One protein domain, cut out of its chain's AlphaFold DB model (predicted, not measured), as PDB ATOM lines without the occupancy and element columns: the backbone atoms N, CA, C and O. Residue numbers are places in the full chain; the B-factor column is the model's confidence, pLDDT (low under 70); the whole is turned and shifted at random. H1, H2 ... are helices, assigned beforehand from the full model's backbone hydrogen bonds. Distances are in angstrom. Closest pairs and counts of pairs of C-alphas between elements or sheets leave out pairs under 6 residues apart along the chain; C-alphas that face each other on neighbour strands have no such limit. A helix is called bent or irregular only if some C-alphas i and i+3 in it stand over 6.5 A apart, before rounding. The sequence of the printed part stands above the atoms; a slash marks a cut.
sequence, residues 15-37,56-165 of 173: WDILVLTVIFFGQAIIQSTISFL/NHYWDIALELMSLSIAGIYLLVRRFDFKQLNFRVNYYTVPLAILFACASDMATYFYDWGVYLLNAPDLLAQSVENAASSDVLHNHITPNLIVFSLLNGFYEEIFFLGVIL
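What this domain is: This is residues 15 to 37 and 56 to 165 of the 173 residues of an uncharacterized protein of Wohlfahrtiimonas chitiniclastica (UniProt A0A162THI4). Three helical pieces, H1a, H2 and H5, lie side by side as a small bundle, and a long helix, H3, reaches away from it to a short helix, H4, that folds back at its far end. Residues 30 to 37 of H1b and 98 to 111 of H3 stick out, and the whole is a loose, open frame in which H3 touches H4 alone and H1b touches no helix. The printed part has 133 residues with five named helices, H1 to H5 in that order, and no named strand: all helix. It is loose, with a radius of gyration of the C-alphas of 19.2 A and spans of 59 by 42 by 28 A.

Where its parts are: H1, residues 15 to 37, begins at C-alpha 15 (-8.839, 26.325, 73.775). By its hydrogen bonds it was assigned as one helix, but it is bent: C-alphas 24 and 27 are 7.9 A apart. Its arms are H1a, residues 15 to 24, 14.0 A, and H1b, residues 27 to 37, 15.5 A. H2 is residues 58 to 77, 28.6 A; H3, residues 93 to 119, 39.0 A; H4, residues 121 to 131, 15.6 A; H5, residues 143 to 164, 30.7 A, ending at C-alpha 164 (-4.361, 15.524, 77.349).

How they stand to each other: H1a and H1b are about perpendicular, at 73 degrees. H1a touches residues 64 to 71 of H2, closest at the C-alphas of Ile 23 and Ser 67, 6.0 A, at a shallow tilt of 20 degrees, opposite ways. It touches residues 155 to 164 of H5, closest at the C-alphas of Ile 17 and Val 163, 6.9 A. H2 and H5 touch, closest at the C-alphas of Ile 61 and Phe 148, 5.7 A. H3, with residues 113 to 117, touches H4, its helical hairpin partner, closest at the C-alphas of Tyr 116 and Leu 124, 6.0 A. H3 and H5 are apart. Every O i to N i+4 pair is within hydrogen-bond range in H1a, H1b, H2 and H3; in H4 6 of 7 are, in H5 17 of 18.

The domain as a whole: The C-alphas of Arg 79 and Asp 122, the two farthest apart, are 59.2 A apart. Residues 38 to 55 are not printed; C-alphas 37 and 56 across the cut are 25.6 A apart. The links H2 to H3 and H4 to H5 are long. The pLDDT is under 70 at residue 56, residues 84 to 89 and residues 120 to 141.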
ATOM      1  N   TRP A  15      -8.274  25.320  72.875       87.06
ATOM      2  CA  TRP A  15      -8.839  26.325  73.775       87.06
ATOM      3  C   TRP A  15      -9.536  25.713  74.991       87.06
ATOM      4  O   TRP A  15      -9.405  26.240  76.089       87.06
ATOM      5  N   ASP A  16     -10.229  24.587  74.811       86.88
ATOM      6  CA  ASP A  16     -10.839  23.851  75.918       86.88
ATOM      7  C   ASP A  16      -9.748  23.286  76.845       86.88
ATOM      8  O   ASP A  16      -9.869  23.372  78.063       86.88
ATOM      9  N   ILE A  17      -8.647  22.783  76.271       87.44
ATOM     10  CA  ILE A  17      -7.488  22.282  77.024       87.44
ATOM     11  C   ILE A  17      -6.819  23.415  77.807       87.44
ATOM     12  O   ILE A  17      -6.522  23.236  78.983       87.44
ATOM     13  N   LEU A  18      -6.620  24.592  77.205       89.94
ATOM     14  CA  LEU A  18      -6.047  25.751  77.899       89.94
ATOM     15  C   LEU A  18      -6.925  26.217  79.064       89.94
ATOM     16  O   LEU A  18      -6.410  26.455  80.152       89.94
ATOM     17  N   VAL A  19      -8.244  26.300  78.867       90.50
ATOM     18  CA  VAL A  19      -9.181  26.656  79.944       90.50
ATOM     19  C   VAL A  19      -9.111  25.632  81.074       90.50
ATOM     20  O   VAL A  19      -8.974  26.013  82.233       90.50
ATOM     21  N   LEU A  20      -9.127  24.338  80.747       90.44
ATOM     22  CA  LEU A  20      -8.976  23.274  81.738       90.44
ATOM     23  C   LEU A  20      -7.609  23.328  82.425       90.44
ATOM     24  O   LEU A  20      -7.544  23.119  83.624       90.44
ATOM     25  N   THR A  21      -6.536  23.679  81.718       91.31
ATOM     26  CA  THR A  21      -5.198  23.836  82.310       91.31
ATOM     27  C   THR A  21      -5.196  24.947  83.353       91.31
ATOM     28  O   THR A  21      -4.636  24.779  84.429       91.31
ATOM     29  N   VAL A  22      -5.852  26.074  83.068       92.44
ATOM     30  CA  VAL A  22      -5.967  27.184  84.025       92.44
ATOM     31  C   VAL A  22      -6.835  26.795  85.221       92.44
ATOM     32  O   VAL A  22      -6.488  27.143  86.345       92.44
ATOM     33  N   ILE A  23      -7.925  26.054  85.002       91.44
ATOM     34  CA  ILE A  23      -8.771  25.547  86.092       91.44
ATOM     35  C   ILE A  23      -7.967  24.582  86.973       91.44
ATOM     36  O   ILE A  23      -7.917  24.777  88.183       91.44
ATOM     37  N   PHE A  24      -7.299  23.593  86.371       88.00
ATOM     38  CA  PHE A  24      -6.608  22.545  87.115       88.00
ATOM     39  C   PHE A  24      -5.299  23.028  87.768       88.00
ATOM     40  O   PHE A  24      -5.032  22.747  88.932       88.00
ATOM     41  N   PHE A  25      -4.476  23.771  87.033       90.69
ATOM     42  CA  PHE A  25      -3.098  24.074  87.430       90.69
ATOM     43  C   PHE A  25      -2.793  25.565  87.510       90.69
ATOM     44  O   PHE A  25      -1.665  25.921  87.828       90.69
ATOM     45  N   GLY A  26      -3.749  26.461  87.251       89.19
ATOM     46  CA  GLY A  26      -3.477  27.902  87.226       89.19
ATOM     47  C   GLY A  26      -2.842  28.413  88.520       89.19
ATOM     48  O   GLY A  26      -1.849  29.137  88.478       89.19
ATOM     49  N   GLN A  27      -3.364  27.982  89.671       86.06
ATOM     50  CA  GLN A  27      -2.818  28.360  90.974       86.06
ATOM     51  C   GLN A  27      -1.431  27.745  91.217       86.06
ATOM     52  O   GLN A  27      -0.515  28.474  91.594       86.06
ATOM     53  N   ALA A  28      -1.243  26.457  90.915       85.12
ATOM     54  CA  ALA A  28       0.049  25.779  91.040       85.12
ATOM     55  C   ALA A  28       1.130  26.406  90.139       85.12
ATOM     56  O   ALA A  28       2.250  26.628  90.581       85.12
ATOM     57  N   ILE A  29       0.791  26.766  88.896       86.94
ATOM     58  CA  ILE A  29       1.702  27.440  87.959       86.94
ATOM     59  C   ILE A  29       2.155  28.786  88.526       86.94
ATOM     60  O   ILE A  29       3.347  29.099  88.482       86.94
ATOM     61  N   ILE A  30       1.226  29.580  89.070       88.25
ATOM     62  CA  ILE A  30       1.554  30.876  89.671       88.25
ATOM     63  C   ILE A  30       2.485  30.679  90.868       88.25
ATOM     64  O   ILE A  30       3.533  31.322  90.912       88.25
ATOM     65  N   GLN A  31       2.156  29.769  91.789       84.12
ATOM     66  CA  GLN A  31       2.994  29.539  92.968       84.12
ATOM     67  C   GLN A  31       4.378  29.028  92.602       84.12
ATOM     68  O   GLN A  31       5.361  29.582  93.072       84.12
ATOM     69  N   SER A  32       4.478  28.044  91.710       81.19
ATOM     70  CA  SER A  32       5.773  27.535  91.257       81.19
ATOM     71  C   SER A  32       6.612  28.623  90.589       81.19
ATOM     72  O   SER A  32       7.828  28.655  90.763       81.19
ATOM     73  N   THR A  33       5.976  29.551  89.866       87.31
ATOM     74  CA  THR A  33       6.674  30.688  89.247       87.31
ATOM     75  C   THR A  33       7.175  31.678  90.299       87.31
ATOM     76  O   THR A  33       8.320  32.113  90.211       87.31
ATOM     77  N   ILE A  34       6.351  32.019  91.296       84.12
ATOM     78  CA  ILE A  34       6.749  32.903  92.401       84.12
ATOM     79  C   ILE A  34       7.894  32.265  93.188       84.12
ATOM     80  O   ILE A  34       8.946  32.882  93.313       84.12
ATOM     81  N   SER A  35       7.750  31.006  93.609       79.38
ATOM     82  CA  SER A  35       8.789  30.279  94.342       79.38
ATOM     83  C   SER A  35      10.100  30.199  93.559       79.38
ATOM     84  O   SER A  35      11.165  30.423  94.121       79.38
ATOM     85  N   PHE A  36      10.050  29.937  92.249       81.38
ATOM     86  CA  PHE A  36      11.245  29.923  91.401       81.38
ATOM     87  C   PHE A  36      11.950  31.290  91.354       81.38
ATOM     88  O   PHE A  36      13.181  31.372  91.427       81.38
ATOM     89  N   LEU A  37      11.180  32.377  91.253       82.56
ATOM     90  CA  LEU A  37      11.719  33.736  91.272       82.56
ATOM     91  C   LEU A  37      12.260  34.113  92.660       82.56
ATOM     92  O   LEU A  37      13.289  34.779  92.742       82.56
ATOM     93  N   ASN A  56      -2.183  21.745 107.816       68.56
ATOM     94  CA  ASN A  56      -3.557  21.319 107.617       68.56
ATOM     95  C   ASN A  56      -3.963  21.501 106.147       68.56
ATOM     96  O   ASN A  56      -4.395  22.582 105.757       68.56
ATOM     97  N   HIS A  57      -3.943  20.413 105.377       80.00
ATOM     98  CA  HIS A  57      -4.317  20.378 103.951       80.00
ATOM     99  C   HIS A  57      -5.814  20.555 103.647       80.00
ATOM    100  O   HIS A  57      -6.264  20.325 102.530       80.00
ATOM    101  N   TYR A  58      -6.640  20.939 104.625       83.69
ATOM    102  CA  TYR A  58      -8.082  21.102 104.401       83.69
ATOM    103  C   TYR A  58      -8.398  22.164 103.348       83.69
ATOM    104  O   TYR A  58      -9.375  22.026 102.612       83.69
ATOM    105  N   TRP A  59      -7.583  23.216 103.290       83.94
ATOM    106  CA  TRP A  59      -7.739  24.268 102.296       83.94
ATOM    107  C   TRP A  59      -7.410  23.766 100.889       83.94
ATOM    108  O   TRP A  59      -8.197  23.984  99.971       83.94
ATOM    109  N   ASP A  60      -6.314  23.022 100.746       86.06
ATOM    110  CA  ASP A  60      -5.887  22.461  99.464       86.06
ATOM    111  C   ASP A  60      -6.912  21.442  98.949       86.06
ATOM    112  O   ASP A  60      -7.367  21.545  97.813       86.06
ATOM    113  N   ILE A  61      -7.404  20.557  99.826       87.44
ATOM    114  CA  ILE A  61      -8.500  19.623  99.517       87.44
ATOM    115  C   ILE A  61      -9.746  20.379  99.033       87.44
ATOM    116  O   ILE A  61     -10.384  19.984  98.055       87.44
ATOM    117  N   ALA A  62     -10.130  21.461  99.717       89.19
ATOM    118  CA  ALA A  62     -11.300  22.245  99.333       89.19
ATOM    119  C   ALA A  62     -11.120  22.905  97.958       89.19
ATOM    120  O   ALA A  62     -12.060  22.915  97.157       89.19
ATOM    121  N   LEU A  63      -9.923  23.423  97.669       88.81
ATOM    122  CA  LEU A  63      -9.585  24.009  96.374       88.81
ATOM    123  C   LEU A  63      -9.590  22.967  95.252       88.81
ATOM    124  O   LEU A  63     -10.189  23.224  94.207       88.81
ATOM    125  N   GLU A  64      -9.005  21.789  95.467       90.31
ATOM    126  CA  GLU A  64      -9.017  20.688  94.497       90.31
ATOM    127  C   GLU A  64     -10.444  20.239  94.181       90.31
ATOM    128  O   GLU A  64     -10.821  20.131  93.014       90.31
ATOM    129  N   LEU A  65     -11.288  20.059  95.203       90.81
ATOM    130  CA  LEU A  65     -12.697  19.704  95.008       90.81
ATOM    131  C   LEU A  65     -13.478  20.796  94.271       90.81
ATOM    132  O   LEU A  65     -14.312  20.493  93.410       90.81
ATOM    133  N   MET A  66     -13.226  22.067  94.592       91.81
ATOM    134  CA  MET A  66     -13.860  23.199  93.921       91.81
ATOM    135  C   MET A  66     -13.442  23.264  92.450       91.81
ATOM    136  O   MET A  66     -14.300  23.370  91.572       91.81
ATOM    137  N   SER A  67     -12.146  23.146  92.174       91.25
ATOM    138  CA  SER A  67     -11.593  23.118  90.822       91.25
ATOM    139  C   SER A  67     -12.149  21.946  90.012       91.25
ATOM    140  O   SER A  67     -12.664  22.142  88.911       91.25
ATOM    141  N   LEU A  68     -12.175  20.742  90.593       91.25
ATOM    142  CA  LEU A  68     -12.719  19.543  89.959       91.25
ATOM    143  C   LEU A  68     -14.215  19.692  89.652       91.25
ATOM    144  O   LEU A  68     -14.684  19.271  88.594       91.25
ATOM    145  N   SER A  69     -14.962  20.361  90.533       91.38
ATOM    146  CA  SER A  69     -16.369  20.696  90.300       91.38
ATOM    147  C   SER A  69     -16.534  21.672  89.132       91.38
ATOM    148  O   SER A  69     -17.370  21.450  88.255       91.38
ATOM    149  N   ILE A  70     -15.717  22.729  89.075       92.75
ATOM    150  CA  ILE A  70     -15.740  23.721  87.988       92.75
ATOM    151  C   ILE A  70     -15.360  23.071  86.653       92.75
ATOM    152  O   ILE A  70     -16.062  23.254  85.657       92.75
ATOM    153  N   ALA A  71     -14.298  22.267  86.632       90.50
ATOM    154  CA  ALA A  71     -13.876  21.503  85.466       90.50
ATOM    155  C   ALA A  71     -14.956  20.514  85.007       90.50
ATOM    156  O   ALA A  71     -15.261  20.432  83.818       90.50
ATOM    157  N   GLY A  72     -15.586  19.802  85.946       87.69
ATOM    158  CA  GLY A  72     -16.694  18.896  85.663       87.69
ATOM    159  C   GLY A  72     -17.869  19.617  85.005       87.69
ATOM    160  O   GLY A  72     -18.362  19.174  83.968       87.69
ATOM    161  N   ILE A  73     -18.276  20.770  85.546       91.06
ATOM    162  CA  ILE A  73     -19.328  21.615  84.960       91.06
ATOM    163  C   ILE A  73     -18.928  22.087  83.556       91.06
ATOM    164  O   ILE A  73     -19.737  21.999  82.631       91.06
ATOM    165  N   TYR A  74     -17.684  22.536  83.369       91.25
ATOM    166  CA  TYR A  74     -17.169  22.956  82.066       91.25
ATOM    167  C   TYR A  74     -17.275  21.833  81.023       91.25
ATOM    168  O   TYR A  74     -17.837  22.021  79.941       91.25
ATOM    169  N   LEU A  75     -16.802  20.635  81.372       87.88
ATOM    170  CA  LEU A  75     -16.846  19.452  80.510       87.88
ATOM    171  C   LEU A  75     -18.284  19.000  80.216       87.88
ATOM    172  O   LEU A  75     -18.585  18.610  79.084       87.88
ATOM    173  N   LEU A  76     -19.195  19.104  81.190       86.38
ATOM    174  CA  LEU A  76     -20.622  18.826  81.002       86.38
ATOM    175  C   LEU A  76     -21.259  19.790  79.995       86.38
ATOM    176  O   LEU A  76     -21.942  19.345  79.069       86.38
ATOM    177  N   VAL A  77     -20.996  21.095  80.119       87.25
ATOM    178  CA  VAL A  77     -21.465  22.112  79.158       87.25
ATOM    179  C   VAL A  77     -20.902  21.833  77.764       87.25
ATOM    180  O   VAL A  77     -21.615  21.964  76.764       87.25
ATOM    181  N   ARG A  78     -19.648  21.374  77.685       86.38
ATOM    182  CA  ARG A  78     -18.988  21.014  76.426       86.38
ATOM    183  C   ARG A  78     -19.434  19.665  75.850       86.38
ATOM    184  O   ARG A  78     -19.060  19.344  74.723       86.38
ATOM    185  N   ARG A  79     -20.276  18.912  76.569       82.44
ATOM    186  CA  ARG A  79     -20.734  17.557  76.210       82.44
ATOM    187  C   ARG A  79     -19.572  16.591  75.979       82.44
ATOM    188  O   ARG A  79     -19.590  15.807  75.029       82.44
ATOM    189  N   PHE A  80     -18.562  16.676  76.838       81.00
ATOM    190  CA  PHE A  80     -17.415  15.780  76.809       81.00
ATOM    191  C   PHE A  80     -17.844  14.317  77.006       81.00
ATOM    192  O   PHE A  80     -18.732  14.022  77.812       81.00
ATOM    193  N   ASP A  81     -17.221  13.392  76.272       77.44
ATOM    194  CA  ASP A  81     -17.497  11.962  76.420       77.44
ATOM    195  C   ASP A  81     -16.674  11.372  77.572       77.44
ATOM    196  O   ASP A  81     -15.539  10.925  77.400       77.44
ATOM    197  N   PHE A  82     -17.284  11.315  78.757       74.88
ATOM    198  CA  PHE A  82     -16.683  10.734  79.960       74.88
ATOM    199  C   PHE A  82     -16.308   9.249  79.815       74.88
ATOM    200  O   PHE A  82     -15.585   8.726  80.657       74.88
ATOM    201  N   LYS A  83     -16.722   8.549  78.747       71.00
ATOM    202  CA  LYS A  83     -16.254   7.176  78.472       71.00
ATOM    203  C   LYS A  83     -14.756   7.099  78.172       71.00
ATOM    204  O   LYS A  83     -14.190   6.007  78.236       71.00
ATOM    205  N   GLN A  84     -14.124   8.226  77.839       68.62
ATOM    206  CA  GLN A  84     -12.670   8.330  77.683       68.62
ATOM    207  C   GLN A  84     -11.943   8.174  79.028       68.62
ATOM    208  O   GLN A  84     -10.864   7.586  79.069       68.62
ATOM    209  N   LEU A  85     -12.585   8.579  80.131       69.94
ATOM    210  CA  LEU A  85     -12.122   8.386  81.508       69.94
ATOM    211  C   LEU A  85     -12.416   6.955  81.994       69.94
ATOM    212  O   LEU A  85     -13.182   6.726  82.931       69.94
ATOM    213  N   ASN A  86     -11.866   5.952  81.313       67.88
ATOM    214  CA  ASN A  86     -12.081   4.550  81.668       67.88
ATOM    215  C   ASN A  86     -11.187   4.147  82.850       67.88
ATOM    216  O   ASN A  86     -10.156   3.498  82.668       67.88
ATOM    217  N   PHE A  87     -11.591   4.529  84.060       66.88
ATOM    218  CA  PHE A  87     -10.922   4.125  85.293       66.88
ATOM    219  C   PHE A  87     -11.166   2.639  85.567       66.88
ATOM    220  O   PHE A  87     -12.254   2.226  85.971       66.88
ATOM    221  N   ARG A  88     -10.138   1.816  85.349       68.44
ATOM    222  CA  ARG A  88     -10.129   0.405  85.758       68.44
ATOM    223  C   ARG A  88      -9.112   0.212  86.863       68.44
ATOM    224  O   ARG A  88      -7.941  -0.036  86.597       68.44
ATOM    225  N   VAL A  89      -9.583   0.306  88.100       66.69
ATOM    226  CA  VAL A  89      -8.780  -0.057  89.266       66.69
ATOM    227  C   VAL A  89      -8.735  -1.580  89.338       66.69
ATOM    228  O   VAL A  89      -9.752  -2.233  89.566       66.69
ATOM    229  N   ASN A  90      -7.564  -2.153  89.076       76.94
ATOM    230  CA  ASN A  90      -7.295  -3.569  89.291       76.94
ATOM    231  C   ASN A  90      -6.599  -3.746  90.649       76.94
ATOM    232  O   ASN A  90      -6.005  -2.810  91.181       76.94
ATOM    233  N   TYR A  91      -6.601  -4.964  91.185       81.31
ATOM    234  CA  TYR A  91      -5.906  -5.310  92.427       81.31
ATOM    235  C   TYR A  91      -4.401  -4.994  92.388       81.31
ATOM    236  O   TYR A  91      -3.807  -4.749  93.429       81.31
ATOM    237  N   TYR A  92      -3.795  -4.944  91.198       82.00
ATOM    238  CA  TYR A  92      -2.396  -4.544  91.007       82.00
ATOM    239  C   TYR A  92      -2.183  -3.032  90.920       82.00
ATOM    240  O   TYR A  92      -1.060  -2.575  91.102       82.00
ATOM    241  N   THR A  93      -3.230  -2.246  90.657       76.50
ATOM    242  CA  THR A  93      -3.110  -0.798  90.447       76.50
ATOM    243  C   THR A  93      -2.646  -0.092  91.718       76.50
ATOM    244  O   THR A  93      -1.716   0.703  91.659       76.50
ATOM    245  N   VAL A  94      -3.238  -0.419  92.873       78.56
ATOM    246  CA  VAL A  94      -2.886   0.223  94.153       78.56
ATOM    247  C   VAL A  94      -1.465  -0.147  94.613       78.56
ATOM    248  O   VAL A  94      -0.689   0.770  94.869       78.56
ATOM    249  N   PRO A  95      -1.055  -1.434  94.656       82.44
ATOM    250  CA  PRO A  95       0.324  -1.792  94.997       82.44
ATOM    251  C   PRO A  95       1.361  -1.180  94.052       82.44
ATOM    252  O   PRO A  95       2.422  -0.757  94.500       82.44
ATOM    253  N   LEU A  96       1.061  -1.113  92.751       81.94
ATOM    254  CA  LEU A  96       1.968  -0.534  91.767       81.94
ATOM    255  C   LEU A  96       2.095   0.988  91.935       81.94
ATOM    256  O   LEU A  96       3.203   1.507  91.850       81.94
ATOM    257  N   ALA A  97       0.997   1.692  92.225       78.31
ATOM    258  CA  ALA A  97       1.024   3.122  92.528       78.31
ATOM    259  C   ALA A  97       1.866   3.423  93.778       78.31
ATOM    260  O   ALA A  97       2.701   4.322  93.752       78.31
ATOM    261  N   ILE A  98       1.717   2.619  94.838       80.25
ATOM    262  CA  ILE A  98       2.548   2.726  96.047       80.25
ATOM    263  C   ILE A  98       4.023   2.477  95.707       80.25
ATOM    264  O   ILE A  98       4.887   3.233  96.139       80.25
ATOM    265  N   LEU A  99       4.319   1.455  94.898       85.44
ATOM    266  CA  LEU A  99       5.686   1.155  94.474       85.44
ATOM    267  C   LEU A  99       6.314   2.318  93.693       85.44
ATOM    268  O   LEU A  99       7.462   2.663  93.958       85.44
ATOM    269  N   PHE A 100       5.578   2.942  92.771       81.75
ATOM    270  CA  PHE A 100       6.059   4.124  92.051       81.75
ATOM    271  C   PHE A 100       6.256   5.331  92.971       81.75
ATOM    272  O   PHE A 100       7.265   6.020  92.832       81.75
ATOM    273  N   ALA A 101       5.359   5.554  93.934       75.69
ATOM    274  CA  ALA A 101       5.515   6.617  94.921       75.69
ATOM    275  C   ALA A 101       6.788   6.415  95.764       75.69
ATOM    276  O   ALA A 101       7.611   7.322  95.859       75.69
ATOM    277  N   CYS A 102       7.013   5.205  96.286       76.12
ATOM    278  CA  CYS A 102       8.235   4.875  97.023       76.12
ATOM    279  C   CYS A 102       9.491   4.973  96.147       76.12
ATOM    280  O   CYS A 102      10.530   5.433  96.612       76.12
ATOM    281  N   ALA A 103       9.422   4.548  94.882       80.50
ATOM    282  CA  ALA A 103      10.547   4.657  93.959       80.50
ATOM    283  C   ALA A 103      10.904   6.123  93.666       80.50
ATOM    284  O   ALA A 103      12.086   6.452  93.602       80.50
ATOM    285  N   SER A 104       9.898   6.990  93.519       73.50
ATOM    286  CA  SER A 104      10.088   8.429  93.332       73.50
ATOM    287  C   SER A 104      10.739   9.070  94.555       73.50
ATOM    288  O   SER A 104      11.725   9.784  94.407       73.50
ATOM    289  N   ASP A 105      10.231   8.780  95.753       73.94
ATOM    290  CA  ASP A 105      10.784   9.299  97.009       73.94
ATOM    291  C   ASP A 105      12.242   8.860  97.204       73.94
ATOM    292  O   ASP A 105      13.136   9.664  97.470       73.94
ATOM    293  N   MET A 106      12.522   7.583  96.935       74.25
ATOM    294  CA  MET A 106      13.872   7.044  97.039       74.25
ATOM    295  C   MET A 106      14.831   7.656  96.005       74.25
ATOM    296  O   MET A 106      16.002   7.873  96.312       74.25
ATOM    297  N   ALA A 107      14.361   7.971  94.794       80.62
ATOM    298  CA  ALA A 107      15.169   8.656  93.785       80.62
ATOM    299  C   ALA A 107      15.542  10.083  94.213       80.62
ATOM    300  O   ALA A 107      16.702  10.469  94.066       80.62
ATOM    301  N   THR A 108      14.594  10.835  94.780       73.31
ATOM    302  CA  THR A 108      14.858  12.169  95.340       73.31
ATOM    303  C   THR A 108      15.853  12.090  96.492       73.31
ATOM    304  O   THR A 108      16.843  12.815  96.486       73.31
ATOM    305  N   TYR A 109      15.678  11.132  97.409       75.69
ATOM    306  CA  TYR A 109      16.632  10.903  98.494       75.69
ATOM    307  C   TYR A 109      18.054  10.653  97.975       75.69
ATOM    308  O   TYR A 109      19.014  11.231  98.479       75.69
ATOM    309  N   PHE A 110      18.213   9.815  96.944       77.56
ATOM    310  CA  PHE A 110      19.529   9.565  96.350       77.56
ATOM    311  C   PHE A 110      20.113  10.788  95.643       77.56
ATOM    312  O   PHE A 110      21.330  10.984  95.685       77.56
ATOM    313  N   TYR A 111      19.273  11.593  94.993       76.81
ATOM    314  CA  TYR A 111      19.697  12.845  94.376       76.81
ATOM    315  C   TYR A 111      20.234  13.815  95.431       76.81
ATOM    316  O   TYR A 111      21.384  14.241  95.327       76.81
ATOM    317  N   ASP A 112      19.454  14.076  96.481       71.06
ATOM    318  CA  ASP A 112      19.843  14.964  97.575       71.06
ATOM    319  C   ASP A 112      21.110  14.451  98.257       71.06
ATOM    320  O   ASP A 112      22.075  15.195  98.428       71.06
ATOM    321  N   TRP A 113      21.164  13.153  98.568       75.69
ATOM    322  CA  TRP A 113      22.345  12.511  99.141       75.69
ATOM    323  C   TRP A 113      23.597  12.730  98.281       75.69
ATOM    324  O   TRP A 113      24.659  13.060  98.809       75.69
ATOM    325  N   GLY A 114      23.476  12.607  96.955       76.75
ATOM    326  CA  GLY A 114      24.568  12.873  96.018       76.75
ATOM    327  C   GLY A 114      24.994  14.345  95.992       76.75
ATOM    328  O   GLY A 114      26.191  14.636  95.998       76.75
ATOM    329  N   VAL A 115      24.037  15.275  96.005       75.12
ATOM    330  CA  VAL A 115      24.304  16.722  96.053       75.12
ATOM    331  C   VAL A 115      25.008  17.104  97.358       75.12
ATOM    332  O   VAL A 115      26.013  17.816  97.313       75.12
ATOM    333  N   TYR A 116      24.541  16.597  98.502       72.75
ATOM    334  CA  TYR A 116      25.159  16.836  99.807       72.75
ATOM    335  C   TYR A 116      26.563  16.237  99.897       72.75
ATOM    336  O   TYR A 116      27.480  16.908 100.368       72.75
ATOM    337  N   LEU A 117      26.764  15.015  99.394       76.62
ATOM    338  CA  LEU A 117      28.077  14.368  99.381       76.62
ATOM    339  C   LEU A 117      29.119  15.184  98.601       76.62
ATOM    340  O   LEU A 117      30.279  15.248  99.005       76.62
ATOM    341  N   LEU A 118      28.715  15.801  97.486       78.44
ATOM    342  CA  LEU A 118      29.616  16.555  96.613       78.44
ATOM    343  C   LEU A 118      29.868  17.991  97.087       78.44
ATOM    344  O   LEU A 118      30.970  18.499  96.885       78.44
ATOM    345  N   ASN A 119      28.874  18.647  97.694       72.50
ATOM    346  CA  ASN A 119      28.934  20.086  97.977       72.50
ATOM    347  C   ASN A 119      29.070  20.434  99.468       72.50
ATOM    348  O   ASN A 119      29.545  21.522  99.786       72.50
ATOM    349  N   ALA A 120      28.663  19.549 100.382       67.50
ATOM    350  CA  ALA A 120      28.619  19.831 101.819       67.50
ATOM    351  C   ALA A 120      28.642  18.541 102.678       67.50
ATOM    352  O   ALA A 120      27.670  18.240 103.379       67.50
ATOM    353  N   PRO A 121      29.745  17.765 102.662       66.00
ATOM    354  CA  PRO A 121      29.814  16.460 103.329       66.00
ATOM    355  C   PRO A 121      29.635  16.530 104.856       66.00
ATOM    356  O   PRO A 121      29.118  15.587 105.452       66.00
ATOM    357  N   ASP A 122      29.988  17.651 105.493       65.81
ATOM    358  CA  ASP A 122      29.831  17.841 106.942       65.81
ATOM    359  C   ASP A 122      28.354  18.011 107.365       65.81
ATOM    360  O   ASP A 122      27.954  17.572 108.443       65.81
ATOM    361  N   LEU A 123      27.509  18.579 106.493       60.19
ATOM    362  CA  LEU A 123      26.058  18.710 106.712       60.19
ATOM    363  C   LEU A 123      25.328  17.367 106.561       60.19
ATOM    364  O   LEU A 123      24.329  17.129 107.242       60.19
ATOM    365  N   LEU A 124      25.856  16.468 105.726       62.09
ATOM    366  CA  LEU A 124      25.338  15.110 105.566       62.09
ATOM    367  C   LEU A 124      25.509  14.274 106.846       62.09
ATOM    368  O   LEU A 124      24.628  13.497 107.206       62.09
ATOM    369  N   ALA A 125      26.622  14.449 107.564       57.84
ATOM    370  CA  ALA A 125      26.842  13.774 108.844       57.84
ATOM    371  C   ALA A 125      25.832  14.237 109.913       57.84
ATOM    372  O   ALA A 125      25.286  13.412 110.644       57.84
ATOM    373  N   GLN A 126      25.518  15.538 109.942       55.00
ATOM    374  CA  GLN A 126      24.536  16.122 110.860       55.00
ATOM    375  C   GLN A 126      23.091  15.693 110.532       55.00
ATOM    376  O   GLN A 126      22.294  15.463 111.442       55.00
ATOM    377  N   SER A 127      22.730  15.570 109.248       56.66
ATOM    378  CA  SER A 127      21.378  15.161 108.832       56.66
ATOM    379  C   SER A 127      21.098  13.679 109.099       56.66
ATOM    380  O   SER A 127      19.999  13.343 109.538       56.66
ATOM    381  N   VAL A 128      22.095  12.803 108.930       58.00
ATOM    382  CA  VAL A 128      21.998  11.371 109.270       58.00
ATOM    383  C   VAL A 128      21.843  11.160 110.780       58.00
ATOM    384  O   VAL A 128      21.047  10.321 111.202       58.00
ATOM    385  N   GLU A 129      22.547  11.945 111.603       51.84
ATOM    386  CA  GLU A 129      22.422  11.893 113.066       51.84
ATOM    387  C   GLU A 129      21.032  12.363 113.540       51.84
ATOM    388  O   GLU A 129      20.420  11.730 114.401       51.84
ATOM    389  N   ASN A 130      20.469  13.396 112.905       51.69
ATOM    390  CA  ASN A 130      19.117  13.880 113.198       51.69
ATOM    391  C   ASN A 130      18.015  12.917 112.707       51.69
ATOM    392  O   ASN A 130      17.034  12.707 113.420       51.69
ATOM    393  N   ALA A 131      18.186  12.283 111.541       51.91
ATOM    394  CA  ALA A 131      17.238  11.315 110.976       51.91
ATOM    395  C   ALA A 131      17.175   9.982 111.750       51.91
ATOM    396  O   ALA A 131      16.145   9.307 111.736       51.91
ATOM    397  N   ALA A 132      18.243   9.610 112.468       48.28
ATOM    398  CA  ALA A 132      18.262   8.443 113.358       48.28
ATOM    399  C   ALA A 132      17.369   8.613 114.608       48.28
ATOM    400  O   ALA A 132      17.077   7.637 115.311       48.28
ATOM    401  N   SER A 133      16.877   9.829 114.863       48.84
ATOM    402  CA  SER A 133      15.834  10.110 115.850       48.84
ATOM    403  C   SER A 133      14.494   9.586 115.324       48.84
ATOM    404  O   SER A 133      13.725  10.298 114.687       48.84
ATOM    405  N   SER A 134      14.227   8.308 115.584       47.34
ATOM    406  CA  SER A 134      13.036   7.520 115.202       47.34
ATOM    407  C   SER A 134      11.640   8.111 115.517       47.34
ATOM    408  O   SER A 134      10.633   7.465 115.238       47.34
ATOM    409  N   ASP A 135      11.551   9.336 116.032       47.28
ATOM    410  CA  ASP A 135      10.306  10.041 116.367       47.28
ATOM    411  C   ASP A 135       9.735  10.870 115.192       47.28
ATOM    412  O   ASP A 135       8.598  11.341 115.226       47.28
ATOM    413  N   VAL A 136      10.501  11.034 114.104       51.06
ATOM    414  CA  VAL A 136      10.085  11.852 112.951       51.06
ATOM    415  C   VAL A 136       9.102  11.107 112.039       51.06
ATOM    416  O   VAL A 136       8.179  11.718 111.522       51.06
ATOM    417  N   LEU A 137       9.186   9.787 111.855       47.03
ATOM    418  CA  LEU A 137       8.328   9.125 110.855       47.03
ATOM    419  C   LEU A 137       6.877   8.884 111.331       47.03
ATOM    420  O   LEU A 137       5.950   8.880 110.525       47.03
ATOM    421  N   HIS A 138       6.661   8.684 112.636       47.66
ATOM    422  CA  HIS A 138       5.353   8.275 113.173       47.66
ATOM    423  C   HIS A 138       4.366   9.436 113.399       47.66
ATOM    424  O   HIS A 138       3.160   9.205 113.375       47.66
ATOM    425  N   ASN A 139       4.846  10.671 113.571       49.91
ATOM    426  CA  ASN A 139       3.999  11.840 113.861       49.91
ATOM    427  C   ASN A 139       3.619  12.685 112.632       49.91
ATOM    428  O   ASN A 139       2.947  13.702 112.777       49.91
ATOM    429  N   HIS A 140       4.043  12.284 111.434       58.59
ATOM    430  CA  HIS A 140       3.974  13.133 110.241       58.59
ATOM    431  C   HIS A 140       2.982  12.642 109.171       58.59
ATOM    432  O   HIS A 140       2.554  13.423 108.328       58.59
ATOM    433  N   ILE A 141       2.544  11.376 109.213       64.06
ATOM    434  CA  ILE A 141       1.490  10.879 108.314       64.06
ATOM    435  C   ILE A 141       0.129  11.119 108.967       64.06
ATOM    436  O   ILE A 141      -0.401  10.281 109.697       64.06
ATOM    437  N   THR A 142      -0.448  12.283 108.694       74.00
ATOM    438  CA  THR A 142      -1.788  12.639 109.175       74.00
ATOM    439  C   THR A 142      -2.856  12.124 108.192       74.00
ATOM    440  O   THR A 142      -2.630  12.119 106.980       74.00
ATOM    441  N   PRO A 143      -4.057  11.703 108.643       78.12
ATOM    442  CA  PRO A 143      -5.122  11.261 107.737       78.12
ATOM    443  C   PRO A 143      -5.514  12.292 106.666       78.12
ATOM    444  O   PRO A 143      -5.902  11.907 105.565       78.12
ATOM    445  N   ASN A 144      -5.396  13.590 106.963       80.19
ATOM    446  CA  ASN A 144      -5.650  14.659 105.992       80.19
ATOM    447  C   ASN A 144      -4.643  14.633 104.826       80.19
ATOM    448  O   ASN A 144      -5.063  14.810 103.693       80.19
ATOM    449  N   LEU A 145      -3.366  14.336 105.084       80.19
ATOM    450  CA  LEU A 145      -2.304  14.215 104.092       80.19
ATOM    451  C   LEU A 145      -2.561  13.015 103.182       80.19
ATOM    452  O   LEU A 145      -2.424  13.126 101.973       80.19
ATOM    453  N   ILE A 146      -3.015  11.886 103.735       81.69
ATOM    454  CA  ILE A 146      -3.391  10.717 102.924       81.69
ATOM    455  C   ILE A 146      -4.546  11.067 101.979       81.69
ATOM    456  O   ILE A 146      -4.501  10.736 100.795       81.69
ATOM    457  N   VAL A 147      -5.584  11.731 102.498       84.69
ATOM    458  CA  VAL A 147      -6.748  12.143 101.699       84.69
ATOM    459  C   VAL A 147      -6.345  13.155 100.633       84.69
ATOM    460  O   VAL A 147      -6.740  12.992  99.483       84.69
ATOM    461  N   PHE A 148      -5.551  14.157 101.004       84.94
ATOM    462  CA  PHE A 148      -5.022  15.163 100.093       84.94
ATOM    463  C   PHE A 148      -4.199  14.521  98.976       84.94
ATOM    464  O   PHE A 148      -4.548  14.670  97.816       84.94
ATOM    465  N   SER A 149      -3.188  13.713  99.296       82.06
ATOM    466  CA  SER A 149      -2.338  13.074  98.285       82.06
ATOM    467  C   SER A 149      -3.119  12.148  97.348       82.06
ATOM    468  O   SER A 149      -2.818  12.072  96.157       82.06
ATOM    469  N   LEU A 150      -4.139  11.449  97.858       84.31
ATOM    470  CA  LEU A 150      -4.999  10.600  97.033       84.31
ATOM    471  C   LEU A 150      -5.922  11.426  96.127       84.31
ATOM    472  O   LEU A 150      -6.122  11.058  94.968       84.31
ATOM    473  N   LEU A 151      -6.475  12.526  96.644       87.19
ATOM    474  CA  LEU A 151      -7.296  13.449  95.868       87.19
ATOM    475  C   LEU A 151      -6.465  14.142  94.787       87.19
ATOM    476  O   LEU A 151      -6.886  14.130  93.633       87.19
ATOM    477  N   ASN A 152      -5.278  14.636  95.132       86.25
ATOM    478  CA  ASN A 152      -4.362  15.278  94.204       86.25
ATOM    479  C   ASN A 152      -3.930  14.311  93.088       86.25
ATOM    480  O   ASN A 152      -4.059  14.611  91.905       86.25
ATOM    481  N   GLY A 153      -3.529  13.082  93.438       83.62
ATOM    482  CA  GLY A 153      -3.187  12.069  92.435       83.62
ATOM    483  C   GLY A 153      -4.352  11.746  91.489       83.62
ATOM    484  O   GLY A 153      -4.168  11.626  90.280       83.62
ATOM    485  N   PHE A 154      -5.578  11.652  92.011       85.12
ATOM    486  CA  PHE A 154      -6.776  11.475  91.184       85.12
ATOM    487  C   PHE A 154      -7.066  12.695  90.293       85.12
ATOM    488  O   PHE A 154      -7.443  12.543  89.127       85.12
ATOM    489  N   TYR A 155      -6.893  13.893  90.843       86.31
ATOM    490  CA  TYR A 155      -7.089  15.174  90.180       86.31
ATOM    491  C   TYR A 155      -6.152  15.343  88.977       86.31
ATOM    492  O   TYR A 155      -6.618  15.634  87.872       86.31
ATOM    493  N   GLU A 156      -4.859  15.075  89.161       85.25
ATOM    494  CA  GLU A 156      -3.859  15.114  88.094       85.25
ATOM    495  C   GLU A 156      -4.133  14.062  87.011       85.25
ATOM    496  O   GLU A 156      -4.099  14.372  85.817       85.25
ATOM    497  N   GLU A 157      -4.486  12.835  87.403       82.88
ATOM    498  CA  GLU A 157      -4.741  11.736  86.464       82.88
ATOM    499  C   GLU A 157      -5.939  12.027  85.541       82.88
ATOM    500  O   GLU A 157      -5.884  11.749  84.337       82.88
ATOM    501  N   ILE A 158      -7.017  12.637  86.064       83.44
ATOM    502  CA  ILE A 158      -8.158  13.078  85.239       83.44
ATOM    503  C   ILE A 158      -7.695  14.038  84.149       83.44
ATOM    504  O   ILE A 158      -8.152  13.950  83.007       83.44
ATOM    505  N   PHE A 159      -6.808  14.968  84.480       85.25
ATOM    506  CA  PHE A 159      -6.340  15.938  83.511       85.25
ATOM    507  C   PHE A 159      -5.376  15.307  82.496       85.25
ATOM    508  O   PHE A 159      -5.600  15.407  81.286       85.25
ATOM    509  N   PHE A 160      -4.338  14.606  82.950       84.06
ATOM    510  CA  PHE A 160      -3.317  14.070  82.050       84.06
ATOM    511  C   PHE A 160      -3.843  12.934  81.173       84.06
ATOM    512  O   PHE A 160      -3.709  12.991  79.949       84.06
ATOM    513  N   LEU A 161      -4.485  11.922  81.758       78.12
ATOM    514  CA  LEU A 161      -5.004  10.794  80.981       78.12
ATOM    515  C   LEU A 161      -6.360  11.084  80.346       78.12
ATOM    516  O   LEU A 161      -6.697  10.516  79.308       78.12
ATOM    517  N   GLY A 162      -7.161  11.945  80.962       75.25
ATOM    518  CA  GLY A 162      -8.503  12.226  80.478       75.25
ATOM    519  C   GLY A 162      -8.596  13.326  79.438       75.25
ATOM    520  O   GLY A 162      -9.351  13.187  78.477       75.25
ATOM    521  N   VAL A 163      -7.854  14.418  79.629       79.69
ATOM    522  CA  VAL A 163      -7.935  15.617  78.783       79.69
ATOM    523  C   VAL A 163      -6.792  15.654  77.772       79.69
ATOM    524  O   VAL A 163      -7.042  15.898  76.592       79.69
ATOM    525  N   ILE A 164      -5.552  15.407  78.210       80.50
ATOM    526  CA  ILE A 164      -4.361  15.524  77.349       80.50
ATOM    527  C   ILE A 164      -4.138  14.269  76.502       80.50
ATOM    528  O   ILE A 164      -3.874  14.382  75.304       80.50
ATOM    529  N   LEU A 165      -4.249  13.081  77.099       74.06
ATOM    530  CA  LEU A 165      -4.018  11.795  76.432       74.06
ATOM    531  C   LEU A 165      -5.301  10.957  76.325       74.06
ATOM    532  O   LEU A 165      -5.316   9.804  76.769       74.06
TER     533      LEU A 165